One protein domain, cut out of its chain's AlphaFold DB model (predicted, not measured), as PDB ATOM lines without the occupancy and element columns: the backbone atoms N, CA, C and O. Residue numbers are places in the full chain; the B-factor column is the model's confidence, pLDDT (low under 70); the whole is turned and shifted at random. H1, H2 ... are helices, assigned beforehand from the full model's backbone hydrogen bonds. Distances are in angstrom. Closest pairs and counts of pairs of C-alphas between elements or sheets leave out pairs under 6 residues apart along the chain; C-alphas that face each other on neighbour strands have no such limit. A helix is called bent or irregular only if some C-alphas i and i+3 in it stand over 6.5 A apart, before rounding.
ATOM      1  N   GLN A  32      -0.417 -13.475   0.891       95.00
ATOM      2  CA  GLN A  32      -1.174 -13.296  -0.353       95.00
ATOM      3  C   GLN A  32      -0.265 -13.332  -1.587       95.00
ATOM      4  O   GLN A  32      -0.568 -14.035  -2.550       95.00
ATOM      5  N   TYR A  33       0.874 -12.635  -1.544       94.50
ATOM      6  CA  TYR A  33       1.849 -12.644  -2.634       94.50
ATOM      7  C   TYR A  33       2.380 -14.056  -2.923       94.50
ATOM      8  O   TYR A  33       2.470 -14.466  -4.080       94.50
ATOM      9  N   PHE A  34       2.693 -14.825  -1.881       96.62
ATOM     10  CA  PHE A  34       3.189 -16.193  -2.013       96.62
ATOM     11  C   PHE A  34       2.173 -17.131  -2.682       96.62
ATOM     12  O   PHE A  34       2.525 -17.881  -3.599       96.62
ATOM     13  N   TYR A  35       0.903 -17.070  -2.271       95.81
ATOM     14  CA  TYR A  35      -0.148 -17.880  -2.888       95.81
ATOM     15  C   TYR A  35      -0.467 -17.440  -4.312       95.81
ATOM     16  O   TYR A  35      -0.514 -18.292  -5.196       95.81
ATOM     17  N   SER A  36      -0.563 -16.134  -4.575       95.69
ATOM     18  CA  SER A  36      -0.744 -15.629  -5.940       95.69
ATOM     19  C   SER A  36       0.394 -16.084  -6.860       95.69
ATOM     20  O   SER A  36       0.153 -16.563  -7.966       95.69
ATOM     21  N   LYS A  37       1.648 -16.045  -6.390       95.31
ATOM     22  CA  LYS A  37       2.781 -16.524  -7.190       95.31
ATOM     23  C   LYS A  37       2.720 -18.031  -7.455       95.31
ATOM     24  O   LYS A  37       3.120 -18.461  -8.533       95.31
ATOM     25  N   THR A  38       2.223 -18.818  -6.501       96.19
ATOM     26  CA  THR A  38       1.981 -20.261  -6.678       96.19
ATOM     27  C   THR A  38       0.971 -20.503  -7.799       96.19
ATOM     28  O   THR A  38       1.236 -21.300  -8.695       96.19
ATOM     29  N   GLU A  39      -0.159 -19.796  -7.774       95.31
ATOM     30  CA  GLU A  39      -1.217 -19.939  -8.780       95.31
ATOM     31  C   GLU A  39      -0.740 -19.519 -10.169       95.31
ATOM     32  O   GLU A  39      -0.957 -20.254 -11.130       95.31
ATOM     33  N   ASN A  40       0.014 -18.423 -10.263       94.75
ATOM     34  CA  ASN A  40       0.603 -17.988 -11.529       94.75
ATOM     35  C   ASN A  40       1.572 -19.034 -12.088       94.75
ATOM     36  O   ASN A  40       1.505 -19.356 -13.265       94.75
ATOM     37  N   ILE A  41       2.430 -19.630 -11.251       95.00
ATOM     38  CA  ILE A  41       3.338 -20.700 -11.695       95.00
ATOM     39  C   ILE A  41       2.553 -21.884 -12.259       95.00
ATOM     40  O   ILE A  41       2.955 -22.443 -13.279       95.00
ATOM     41  N   ILE A  42       1.461 -22.281 -11.606       95.56
ATOM     42  CA  ILE A  42       0.617 -23.380 -12.080       95.56
ATOM     43  C   ILE A  42      -0.004 -23.008 -13.429       95.56
ATOM     44  O   ILE A  42       0.177 -23.750 -14.392       95.56
ATOM     45  N   SER A  43      -0.662 -21.849 -13.514       94.19
ATOM     46  CA  SER A  43      -1.327 -21.381 -14.735       94.19
ATOM     47  C   SER A  43      -0.352 -21.242 -15.908       94.19
ATOM     48  O   SER A  43      -0.553 -21.861 -16.953       94.19
ATOM     49  N   ASP A  44       0.775 -20.552 -15.705       94.25
ATOM     50  CA  ASP A  44       1.809 -20.358 -16.726       94.25
ATOM     51  C   ASP A  44       2.314 -21.703 -17.263       94.25
ATOM     52  O   ASP A  44       2.460 -21.896 -18.470       94.25
ATOM     53  N   ASN A  45       2.568 -22.673 -16.377       94.56
ATOM     54  CA  ASN A  45       3.050 -23.988 -16.796       94.56
ATOM     55  C   ASN A  45       1.973 -24.815 -17.504       94.56
ATOM     56  O   ASN A  45       2.314 -25.547 -18.431       94.56
ATOM     57  N   ILE A  46       0.704 -24.697 -17.111       94.56
ATOM     58  CA  ILE A  46      -0.416 -25.337 -17.811       94.56
ATOM     59  C   ILE A  46      -0.532 -24.780 -19.230       94.56
ATOM     60  O   ILE A  46      -0.549 -25.560 -20.182       94.56
ATOM     61  N   ILE A  47      -0.518 -23.455 -19.387       93.88
ATOM     62  CA  ILE A  47      -0.572 -22.799 -20.699       93.88
ATOM     63  C   ILE A  47       0.630 -23.230 -21.551       93.88
ATOM     64  O   ILE A  47       0.477 -23.567 -22.720       93.88
ATOM     65  N   LEU A  48       1.827 -23.336 -20.967       91.75
ATOM     66  CA  LEU A  48       3.020 -23.842 -21.663       91.75
ATOM     67  C   LEU A  48       2.973 -25.339 -22.020       91.75
ATOM     68  O   LEU A  48       3.833 -25.808 -22.773       91.75
ATOM     69  N   LEU A  49       2.068 -26.115 -21.422       92.94
ATOM     70  CA  LEU A  49       1.906 -27.549 -21.676       92.94
ATOM     71  C   LEU A  49       0.760 -27.833 -22.651       92.94
ATOM     72  O   LEU A  49       0.927 -28.676 -23.527       92.94
ATOM     73  N   LYS A  50      -0.377 -27.143 -22.504       90.69
ATOM     74  CA  LYS A  50      -1.602 -27.375 -23.286       90.69
ATOM     75  C   LYS A  50      -1.903 -26.293 -24.324       90.69
ATOM     76  O   LYS A  50      -2.673 -26.553 -25.238       90.69
ATOM     77  N   GLY A  51      -1.332 -25.099 -24.183       88.38
ATOM     78  CA  GLY A  51      -1.677 -23.918 -24.983       88.38
ATOM     79  C   GLY A  51      -2.921 -23.163 -24.500       88.38
ATOM     80  O   GLY A  51      -3.271 -22.145 -25.085       88.38
ATOM     81  N   GLU A  52      -3.574 -23.631 -23.437       90.50
ATOM     82  CA  GLU A  52      -4.829 -23.099 -22.897       90.50
ATOM     83  C   GLU A  52      -4.893 -23.308 -21.377       90.50
ATOM     84  O   GLU A  52      -4.096 -24.066 -20.814       90.50
ATOM     85  N   GLU A  53      -5.858 -22.667 -20.717       89.19
ATOM     86  CA  GLU A  53      -6.167 -22.931 -19.311       89.19
ATOM     87  C   GLU A  53      -6.737 -24.348 -19.120       89.19
ATOM     88  O   GLU A  53      -7.360 -24.930 -20.010       89.19
ATOM     89  N   HIS A  54      -6.525 -24.933 -17.939       90.44
ATOM     90  CA  HIS A  54      -7.060 -26.247 -17.591       90.44
ATOM     91  C   HIS A  54      -8.080 -26.130 -16.463       90.44
ATOM     92  O   HIS A  54      -7.779 -25.614 -15.386       90.44
ATOM     93  N   ILE A  55      -9.269 -26.670 -16.718       90.25
ATOM     94  CA  ILE A  55     -10.312 -26.854 -15.715       90.25
ATOM     95  C   ILE A  55     -10.044 -28.185 -15.012       90.25
ATOM     96  O   ILE A  55     -10.136 -29.244 -15.634       90.25
ATOM     97  N   TRP A  56      -9.692 -28.106 -13.731       91.12
ATOM     98  CA  TRP A  56      -9.417 -29.266 -12.888       91.12
ATOM     99  C   TRP A  56     -10.705 -30.030 -12.599       91.12
ATOM    100  O   TRP A  56     -11.674 -29.448 -12.113       91.12
ATOM    101  N   ASN A  57     -10.707 -31.335 -12.862       89.81
ATOM    102  CA  ASN A  57     -11.858 -32.189 -12.566       89.81
ATOM    103  C   ASN A  57     -11.865 -32.642 -11.102       89.81
ATOM    104  O   ASN A  57     -12.923 -32.928 -10.544       89.81
ATOM    105  N   ASN A  58     -10.687 -32.722 -10.474       90.94
ATOM    106  CA  ASN A  58     -10.537 -33.116  -9.082       90.94
ATOM    107  C   ASN A  58      -9.835 -32.028  -8.253       90.94
ATOM    108  O   ASN A  58      -8.624 -31.811  -8.356       90.94
ATOM    109  N   GLU A  59     -10.590 -31.409  -7.341       91.62
ATOM    110  CA  GLU A  59     -10.079 -30.386  -6.418       91.62
ATOM    111  C   GLU A  59      -8.955 -30.895  -5.505       91.62
ATOM    112  O   GLU A  59      -8.044 -30.139  -5.172       91.62
ATOM    113  N   SER A  60      -8.965 -32.176  -5.125       93.62
ATOM    114  CA  SER A  60      -7.886 -32.772  -4.327       93.62
ATOM    115  C   SER A  60      -6.563 -32.757  -5.086       93.62
ATOM    116  O   SER A  60      -5.533 -32.473  -4.488       93.62
ATOM    117  N   ILE A  61      -6.579 -33.024  -6.396       93.94
ATOM    118  CA  ILE A  61      -5.358 -33.007  -7.216       93.94
ATOM    119  C   ILE A  61      -4.822 -31.579  -7.326       93.94
ATOM    120  O   ILE A  61      -3.620 -31.364  -7.174       93.94
ATOM    121  N   LEU A  62      -5.707 -30.599  -7.528       95.06
ATOM    122  CA  LEU A  62      -5.325 -29.188  -7.537       95.06
ATOM    123  C   LEU A  62      -4.740 -28.749  -6.185       95.06
ATOM    124  O   LEU A  62      -3.727 -28.051  -6.151       95.06
ATOM    125  N   ASN A  63      -5.343 -29.162  -5.070       95.94
ATOM    126  CA  ASN A  63      -4.854 -28.825  -3.735       95.94
ATOM    127  C   ASN A  63      -3.488 -29.461  -3.446       95.94
ATOM    128  O   ASN A  63      -2.584 -28.760  -2.983       95.94
ATOM    129  N   ASP A  64      -3.302 -30.737  -3.791       96.44
ATOM    130  CA  ASP A  64      -2.013 -31.426  -3.684       96.44
ATOM    131  C   ASP A  64      -0.940 -30.707  -4.515       96.44
ATOM    132  O   ASP A  64       0.152 -30.423  -4.016       96.44
ATOM    133  N   LEU A  65      -1.273 -30.326  -5.755       97.31
ATOM    134  CA  LEU A  65      -0.379 -29.572  -6.630       97.31
ATOM    135  C   LEU A  65      -0.004 -28.218  -6.020       97.31
ATOM    136  O   LEU A  65       1.173 -27.851  -6.010       97.31
ATOM    137  N   LYS A  66      -0.980 -27.463  -5.496       97.00
ATOM    138  CA  LYS A  66      -0.715 -26.181  -4.829       97.00
ATOM    139  C   LYS A  66       0.269 -26.375  -3.677       97.00
ATOM    140  O   LYS A  66       1.244 -25.631  -3.597       97.00
ATOM    141  N   ILE A  67       0.070 -27.387  -2.835       96.50
ATOM    142  CA  ILE A  67       0.964 -27.694  -1.710       96.50
ATOM    143  C   ILE A  67       2.369 -28.064  -2.203       96.50
ATOM    144  O   ILE A  67       3.368 -27.574  -1.666       96.50
ATOM    145  N   GLU A  68       2.474 -28.899  -3.234       97.25
ATOM    146  CA  GLU A  68       3.763 -29.329  -3.777       97.25
ATOM    147  C   GLU A  68       4.549 -28.154  -4.376       97.25
ATOM    148  O   GLU A  68       5.730 -27.968  -4.060       97.25
ATOM    149  N   ILE A  69       3.890 -27.294  -5.160       97.31
ATOM    150  CA  ILE A  69       4.505 -26.080  -5.708       97.31
ATOM    151  C   ILE A  69       4.916 -25.137  -4.576       97.31
ATOM    152  O   ILE A  69       6.063 -24.685  -4.572       97.31
ATOM    153  N   GLN A  70       4.054 -24.895  -3.583       96.56
ATOM    154  CA  GLN A  70       4.382 -24.068  -2.415       96.56
ATOM    155  C   GLN A  70       5.646 -24.574  -1.710       96.56
ATOM    156  O   GLN A  70       6.590 -23.811  -1.503       96.56
ATOM    157  N   ASN A  71       5.726 -25.871  -1.413       95.12
ATOM    158  CA  ASN A  71       6.906 -26.477  -0.792       95.12
ATOM    159  C   ASN A  71       8.155 -26.373  -1.685       95.12
ATOM    160  O   ASN A  71       9.268 -26.143  -1.198       95.12
ATOM    161  N   SER A  72       7.983 -26.502  -2.999       95.06
ATOM    162  CA  SER A  72       9.069 -26.423  -3.973       95.06
ATOM    163  C   SER A  72       9.659 -25.012  -4.077       95.06
ATOM    164  O   SER A  72      10.889 -24.864  -4.158       95.06
ATOM    165  N   ILE A  73       8.817 -23.974  -4.022       95.19
ATOM    166  CA  ILE A  73       9.224 -22.570  -4.182       95.19
ATOM    167  C   ILE A  73       9.580 -21.871  -2.866       95.19
ATOM    168  O   ILE A  73      10.307 -20.879  -2.911       95.19
ATOM    169  N   ARG A  74       9.116 -22.368  -1.712       95.62
ATOM    170  CA  ARG A  74       9.366 -21.761  -0.394       95.62
ATOM    171  C   ARG A  74      10.842 -21.807  -0.006       95.62
ATOM    172  O   ARG A  74      11.490 -22.852  -0.079       95.62
ATOM    173  N   ASP A  75      11.376 -20.678   0.445       94.31
ATOM    174  CA  ASP A  75      12.698 -20.572   1.060       94.31
ATOM    175  C   ASP A  75      12.580 -20.639   2.586       94.31
ATOM    176  O   ASP A  75      12.508 -19.616   3.268       94.31
ATOM    177  N   ASN A  76      12.609 -21.865   3.124       89.62
ATOM    178  CA  ASN A  76      12.481 -22.138   4.563       89.62
ATOM    179  C   ASN A  76      13.508 -21.390   5.435       89.62
ATOM    180  O   ASN A  76      13.306 -21.265   6.636       89.62
ATOM    181  N   ARG A  77      14.610 -20.893   4.852       90.81
ATOM    182  CA  ARG A  77      15.645 -20.145   5.582       90.81
ATOM    183  C   ARG A  77      15.277 -18.683   5.815       90.81
ATOM    184  O   ARG A  77      15.859 -18.050   6.686       90.81
ATOM    185  N   ARG A  78      14.375 -18.124   5.001       87.44
ATOM    186  CA  ARG A  78      14.035 -16.690   5.015       87.44
ATOM    187  C   ARG A  78      12.647 -16.402   5.588       87.44
ATOM    188  O   ARG A  78      12.346 -15.240   5.842       87.44
ATOM    189  N   GLY A  79      11.820 -17.428   5.769       87.00
ATOM    190  CA  GLY A  79      10.486 -17.329   6.359       87.00
ATOM    191  C   GLY A  79       9.450 -18.179   5.626       87.00
ATOM    192  O   GLY A  79       9.703 -18.699   4.541       87.00
ATOM    193  N   GLU A  80       8.264 -18.295   6.221       88.88
ATOM    194  CA  GLU A  80       7.180 -19.165   5.742       88.88
ATOM    195  C   GLU A  80       6.676 -18.799   4.334       88.88
ATOM    196  O   GLU A  80       6.401 -19.685   3.531       88.88
ATOM    197  N   PHE A  81       6.622 -17.507   4.001       93.31
ATOM    198  CA  PHE A  81       6.089 -17.010   2.721       93.31
ATOM    199  C   PHE A  81       7.165 -16.437   1.795       93.31
ATOM    200  O   PHE A  81       6.868 -15.736   0.827       93.31
ATOM    201  N   LYS A  82       8.446 -16.713   2.071       93.69
ATOM    202  CA  LYS A  82       9.534 -16.256   1.203       93.69
ATOM    203  C   LYS A  82       9.735 -17.215   0.038       93.69
ATOM    204  O   LYS A  82       9.739 -18.430   0.205       93.69
ATOM    205  N   ILE A  83       9.959 -16.652  -1.145       93.19
ATOM    206  CA  ILE A  83      10.179 -17.402  -2.384       93.19
ATOM    207  C   ILE A  83      11.682 -17.539  -2.641       93.19
ATOM    208  O   ILE A  83      12.443 -16.580  -2.481       93.19
ATOM    209  N   LYS A  84      12.114 -18.732  -3.062       93.81
ATOM    210  CA  LYS A  84      13.497 -19.008  -3.462       93.81
ATOM    211  C   LYS A  84      13.930 -18.054  -4.585       93.81
ATOM    212  O   LYS A  84      13.214 -17.937  -5.580       93.81
ATOM    213  N   PRO A  85      15.143 -17.474  -4.520       91.12
ATOM    214  CA  PRO A  85      15.653 -16.594  -5.577       91.12
ATOM    215  C   PRO A  85      15.659 -17.234  -6.972       91.12
ATOM    216  O   PRO A  85      15.430 -16.556  -7.968       91.12
ATOM    217  N   SER A  86      15.869 -18.552  -7.053       90.31
ATOM    218  CA  SER A  86      15.839 -19.296  -8.318       90.31
ATOM    219  C   SER A  86      14.469 -19.308  -8.996       90.31
ATOM    220  O   SER A  86      14.408 -19.476 -10.208       90.31
ATOM    221  N   VAL A  87      13.384 -19.127  -8.242       91.19
ATOM    222  CA  VAL A  87      12.023 -19.014  -8.782       91.19
ATOM    223  C   VAL A  87      11.752 -17.570  -9.191       91.19
ATOM    224  O   VAL A  87      11.255 -17.339 -10.285       91.19
ATOM    225  N   THR A  88      12.135 -16.597  -8.358       88.44
ATOM    226  CA  THR A  88      11.971 -15.165  -8.658       88.44
ATOM    227  C   THR A  88      12.710 -14.748  -9.928       88.44
ATOM    228  O   THR A  88      12.179 -13.986 -10.725       88.44
ATOM    229  N   ASN A  89      13.908 -15.294 -10.148       87.75
ATOM    230  CA  ASN A  89      14.727 -15.003 -11.325       87.75
ATOM    231  C   ASN A  89      14.392 -15.898 -12.531       87.75
ATOM    232  O   ASN A  89      15.165 -15.933 -13.484       87.75
ATOM    233  N   ASN A  90      13.300 -16.672 -12.475       83.00
ATOM    234  CA  ASN A  90      12.908 -17.632 -13.512       83.00
ATOM    235  C   ASN A  90      14.056 -18.569 -13.935       83.00
ATOM    236  O   ASN A  90      14.268 -18.846 -15.115       83.00
ATOM    237  N   GLY A  91      14.824 -19.067 -12.962       89.12
ATOM    238  CA  GLY A  91      15.974 -19.926 -13.212       89.12
ATOM    239  C   GLY A  91      15.571 -21.197 -13.977       89.12
ATOM    240  O   GLY A  91      14.643 -21.896 -13.556       89.12
ATOM    241  N   PRO A  92      16.285 -21.566 -15.058       88.75
ATOM    242  CA  PRO A  92      15.822 -22.582 -16.008       88.75
ATOM    243  C   PRO A  92      15.674 -23.971 -15.382       88.75
ATOM    244  O   PRO A  92      14.736 -24.703 -15.690       88.75
ATOM    245  N   ILE A  93      16.575 -24.332 -14.461       91.19
ATOM    246  CA  ILE A  93      16.535 -25.623 -13.761       91.19
ATOM    247  C   ILE A  93      15.271 -25.723 -12.908       91.19
ATOM    248  O   ILE A  93      14.547 -26.714 -12.995       91.19
ATOM    249  N   LYS A  94      14.990 -24.686 -12.110       92.06
ATOM    250  CA  LYS A  94      13.848 -24.698 -11.199       92.06
ATOM    251  C   LYS A  94      12.534 -24.633 -11.968       92.06
ATOM    252  O   LYS A  94      11.617 -25.371 -11.638       92.06
ATOM    253  N   MET A  95      12.469 -23.840 -13.036       91.62
ATOM    254  CA  MET A  95      11.277 -23.785 -13.881       91.62
ATOM    255  C   MET A  95      10.999 -25.127 -14.572       91.62
ATOM    256  O   MET A  95       9.860 -25.577 -14.607       91.62
ATOM    257  N   LYS A  96      12.039 -25.830 -15.043       93.50
ATOM    258  CA  LYS A  96      11.890 -27.180 -15.608       93.50
ATOM    259  C   LYS A  96      11.371 -28.191 -14.581       93.50
ATOM    260  O   LYS A  96      10.600 -29.073 -14.939       93.50
ATOM    261  N   GLU A  97      11.809 -28.092 -13.329       94.44
ATOM    262  CA  GLU A  97      11.310 -28.929 -12.232       94.44
ATOM    263  C   GLU A  97       9.831 -28.637 -11.940       94.44
ATOM    264  O   GLU A  97       9.026 -29.562 -11.920       94.44
ATOM    265  N   LEU A  98       9.458 -27.359 -11.811       95.75
ATOM    266  CA  LEU A  98       8.068 -26.941 -11.595       95.75
ATOM    267  C   LEU A  98       7.157 -27.387 -12.746       95.75
ATOM    268  O   LEU A  98       6.084 -27.930 -12.498       95.75
ATOM    269  N   LYS A  99       7.623 -27.272 -13.997       95.62
ATOM    270  CA  LYS A  99       6.905 -27.778 -15.172       95.62
ATOM    271  C   LYS A  99       6.608 -29.275 -15.076       95.62
ATOM    272  O   LYS A  99       5.525 -29.702 -15.456       95.62
ATOM    273  N   LYS A 100       7.552 -30.079 -14.572       96.88
ATOM    274  CA  LYS A 100       7.349 -31.527 -14.391       96.88
ATOM    275  C   LYS A 100       6.305 -31.833 -13.322       96.88
ATOM    276  O   LYS A 100       5.489 -32.718 -13.542       96.88
ATOM    277  N   ILE A 101       6.335 -31.105 -12.206       96.94
ATOM    278  CA  ILE A 101       5.352 -31.249 -11.124       96.94
ATOM    279  C   ILE A 101       3.942 -30.965 -11.666       96.94
ATOM    280  O   ILE A 101       3.039 -31.785 -11.516       96.94
ATOM    281  N   VAL A 102       3.775 -29.851 -12.388       96.44
ATOM    282  CA  VAL A 102       2.494 -29.485 -13.014       96.44
ATOM    283  C   VAL A 102       2.057 -30.522 -14.053       96.44
ATOM    284  O   VAL A 102       0.898 -30.923 -14.055       96.44
ATOM    285  N   ALA A 103       2.973 -31.002 -14.900       95.50
ATOM    286  CA  ALA A 103       2.664 -32.022 -15.903       95.50
ATOM    287  C   ALA A 103       2.165 -33.335 -15.275       95.50
ATOM    288  O   ALA A 103       1.187 -33.901 -15.754       95.50
ATOM    289  N   ALA A 104       2.796 -33.790 -14.189       95.31
ATOM    290  CA  ALA A 104       2.392 -35.009 -13.494       95.31
ATOM    291  C   ALA A 104       0.996 -34.880 -12.860       95.31
ATOM    292  O   ALA A 104       0.179 -35.795 -12.958       95.31
ATOM    293  N   ALA A 105       0.695 -33.733 -12.241       94.75
ATOM    294  CA  ALA A 105      -0.631 -33.468 -11.686       94.75
ATOM    295  C   ALA A 105      -1.708 -33.397 -12.779       94.75
ATOM    296  O   ALA A 105      -2.790 -33.955 -12.614       94.75
ATOM    297  N   LEU A 106      -1.390 -32.766 -13.912       94.12
ATOM    298  CA  LEU A 106      -2.290 -32.674 -15.057       94.12
ATOM    299  C   LEU A 106      -2.609 -34.060 -15.639       94.12
ATOM    300  O   LEU A 106      -3.766 -34.372 -15.902       94.12
ATOM    301  N   GLU A 107      -1.600 -34.917 -15.796       93.06
ATOM    302  CA  GLU A 107      -1.794 -36.301 -16.241       93.06
ATOM    303  C   GLU A 107      -2.676 -37.092 -15.259       93.06
ATOM    304  O   GLU A 107      -3.583 -37.813 -15.676       93.06
ATOM    305  N   LYS A 108      -2.471 -36.910 -13.948       92.31
ATOM    306  CA  LYS A 108      -3.294 -37.537 -12.902       92.31
ATOM    307  C   LYS A 108      -4.764 -37.104 -12.986       92.31
ATOM    308  O   LYS A 108      -5.641 -37.960 -12.860       92.31
ATOM    309  N   ASP A 109      -5.035 -35.816 -13.205       92.12
ATOM    310  CA  ASP A 109      -6.403 -35.288 -13.338       92.12
ATOM    311  C   ASP A 109      -7.108 -35.844 -14.581       92.12
ATOM    312  O   ASP A 109      -8.219 -36.373 -14.490       92.12
ATOM    313  N   LEU A 110      -6.416 -35.844 -15.723       88.06
ATOM    314  CA  LEU A 110      -6.941 -36.395 -16.973       88.06
ATOM    315  C   LEU A 110      -7.236 -37.899 -16.853       88.06
ATOM    316  O   LEU A 110      -8.298 -38.362 -17.275       88.06
ATOM    317  N   ASN A 111      -6.339 -38.664 -16.227       87.00
ATOM    318  CA  ASN A 111      -6.492 -40.110 -16.059       87.00
ATOM    319  C   ASN A 111      -7.636 -40.489 -15.108       87.00
ATOM    320  O   ASN A 111      -8.293 -41.516 -15.319       87.00
ATOM    321  N   MET A 112      -7.936 -39.671 -14.093       78.12
ATOM    322  CA  MET A 112      -9.118 -39.900 -13.253       78.12
ATOM    323  C   MET A 112     -10.412 -39.843 -14.062       78.12
ATOM    324  O   MET A 112     -11.303 -40.661 -13.826       78.12
ATOM    325  N   ASN A 113     -10.484 -38.951 -15.051       60.97
ATOM    326  CA  ASN A 113     -11.645 -38.853 -15.926       60.97
ATOM    327  C   ASN A 113     -11.806 -40.119 -16.787       60.97
ATOM    328  O   ASN A 113     -12.897 -40.663 -16.886       60.97
ATOM    329  N   PHE A 114     -10.727 -40.694 -17.328       58.19
ATOM    330  CA  PHE A 114     -10.830 -41.956 -18.080       58.19
ATOM    331  C   PHE A 114     -11.222 -43.155 -17.207       58.19
ATOM    332  O   PHE A 114     -11.965 -44.033 -17.653       58.19
ATOM    333  N   THR A 115     -10.764 -43.187 -15.954       58.50
ATOM    334  CA  THR A 115     -11.037 -44.303 -15.036       58.50
ATOM    335  C   THR A 115     -12.487 -44.285 -14.534       58.50
ATOM    336  O   THR A 115     -13.129 -45.333 -14.450       58.50
ATOM    337  N   SER A 116     -13.047 -43.104 -14.250       55.28
ATOM    338  CA  SER A 116     -14.465 -42.954 -13.898       55.28
ATOM    339  C   SER A 116     -15.378 -43.235 -15.098       55.28
ATOM    340  O   SER A 116     -16.418 -43.880 -14.939       55.28
ATOM    341  N   ILE A 117     -14.949 -42.843 -16.304       55.81
ATOM    342  CA  ILE A 117     -15.679 -43.077 -17.551       55.81
ATOM    343  C   ILE A 117     -15.756 -44.578 -17.892       55.81
ATOM    344  O   ILE A 117     -16.823 -45.128 -18.177       55.81
ATOM    345  N   ALA A 118     -14.630 -45.287 -17.803       55.31
ATOM    346  CA  ALA A 118     -14.590 -46.733 -18.016       55.31
ATOM    347  C   ALA A 118     -15.472 -47.498 -17.008       55.31
ATOM    348  O   ALA A 118     -16.133 -48.469 -17.382       55.31
ATOM    349  N   ASN A 119     -15.540 -47.025 -15.758       50.25
ATOM    350  CA  ASN A 119     -16.351 -47.632 -14.702       50.25
ATOM    351  C   ASN A 119     -17.862 -47.384 -14.846       50.25
ATOM    352  O   ASN A 119     -18.645 -48.242 -14.436       50.25
ATOM    353  N   TYR A 120     -18.314 -46.271 -15.441       46.75
ATOM    354  CA  TYR A 120     -19.745 -46.154 -15.766       46.75
ATOM    355  C   TYR A 120     -20.119 -47.111 -16.901       46.75
ATOM    356  O   TYR A 120     -21.181 -47.732 -16.855       46.75
ATOM    357  N   LYS A 121     -19.242 -47.261 -17.906       47.03
ATOM    358  CA  LYS A 121     -19.552 -48.012 -19.128       47.03
ATOM    359  C   LYS A 121     -19.661 -49.515 -18.858       47.03
ATOM    360  O   LYS A 121     -20.500 -50.183 -19.459       47.03
ATOM    361  N   THR A 122     -18.887 -50.030 -17.902       48.09
ATOM    362  CA  THR A 122     -19.002 -51.411 -17.402       48.09
ATOM    363  C   THR A 122     -20.211 -51.625 -16.489       48.09
ATOM    364  O   THR A 122     -20.769 -52.720 -16.473       48.09
ATOM    365  N   LYS A 123     -20.692 -50.598 -15.776       41.88
ATOM    366  CA  LYS A 123     -21.880 -50.718 -14.912       41.88
ATOM    367  C   LYS A 123     -23.198 -50.726 -15.699       41.88
ATOM    368  O   LYS A 123     -24.155 -51.357 -15.262       41.88
ATOM    369  N   THR A 124     -23.237 -50.110 -16.882       42.53
ATOM    370  CA  THR A 124     -24.401 -50.121 -17.792       42.53
ATOM    371  C   THR A 124     -24.518 -51.362 -18.686       42.53
ATOM    372  O   THR A 124     -25.488 -51.472 -19.428       42.53
ATOM    373  N   HIS A 125     -23.568 -52.304 -18.640       40.53
ATOM    374  CA  HIS A 125     -23.640 -53.562 -19.410       40.53
ATOM    375  C   HIS A 125     -23.859 -54.819 -18.553       40.53
ATOM    376  O   HIS A 125     -23.903 -55.922 -19.084       40.53
TER     377      HIS A 125
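AT A GLANCE: This is residues 32 to 125 of the 165 residues of an uncharacterized protein of Mesoplasma syrphidae (UniProt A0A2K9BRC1). One long helix, H4, makes the longest axis; H2 runs back side by side with part of it, and H1 crosses over this pair, touching H2 with residues 34 to 42 and H4 with residues 41 to 49. The far end of H4 sticks out of this body as an arm, residues 114 to 125 standing free, while the long link between H2 and H4's neighbour, the very short H3, lies at the other end of the length. The printed part has 94 residues with four named helices, in the order H1, H2, H3, H4 along the chain, and no named strand; the class is all helix. The whole is loose, with a radius of gyration of the C-alphas of 15.8 A, and spans 58 by 25 by 19 A, the outline of a rod whose length includes the arm.

IN THESE COORDINATES: H4 is the longest helix, residues 92 to 123, from C-alpha 92 at (15.822, -22.582, -16.008) to C-alpha 123 at (-21.880, -50.718, -14.912), 47.1 A from first to last C-alpha. H2 holds residues 59 to 73, from Glu 59 to Ile 73, and is 20.9 A long. H1 holds residues 32 to 50 and is 26.9 A long; it begins with C-alpha 32 at (-1.174, -13.296, -0.353), the first printed residue. H3 has four residues, 85 to 88, and measures 5.0 A from first to last C-alpha. No helix is bent or irregular.

HOW THE PARTS SIT: H4 touches H2 with residues 98 to 109 alone, with 11 pairs of C-alphas within 8 A. The closest C-alphas of the two are those of Leu 65 and Ala 105, 6.4 A apart. Their lines stand at a shallow tilt of 13 degrees, and they run opposite ways. H1 touches H4 with residues 41 to 49 alone, and H4 touches H1 with residues 98 to 103 alone; the closest C-alphas, those of Asn 45 and Lys 99, are 5.6 A apart. These two run the same way at a steep tilt of 69 degrees, only just short of about perpendicular. H1 also touches H2, with residues 34 to 42 alone, and H2 touches H1 with residues 66 to 70 alone; the closest C-alphas are those of Thr 38 and Gln 70, 6.2 A apart. Their lines stand at 70.4 degrees, only just about perpendicular. With one shallow tilt among these three pairs, the helix packing is mostly crossed, the lines standing at larger angles, but only just. H3 and H4 touch only at the corner by their link, and only just, with 3 pairs of C-alphas within 8 A, the closest being those of Ser 86 and Lys 94 at 6.4 A. H2 and H3 are close but not clearly touching, with the C-alphas of Ile 73 and Val 87 at 6.5 A. H1 and H3 are apart. In H1, H2 and H4 every O i to N i+4 pair is within hydrogen-bond range; H3 is too short for such a pair, and its one O i to N i+3 pair is within range.

THE WHOLE: The two C-alphas farthest apart are those of Arg 78 and His 125, at 58.1 A. Without the free stretch, residues 114 to 125, of which 114 to 123 belong to H4, the body has 82 residues, spans 40 by 24 by 17 A and has a radius of gyration of 12.6 A. The link from H2 to H3 is long, with 11 residues; that from H1 to H2 is short, with 8, and that from H3 to H4 is tight, with 3. The printed part has no cut. The mean pLDDT of the printed part is 87.1, and the model's confidence is low, under 70, at residues 113 to 125.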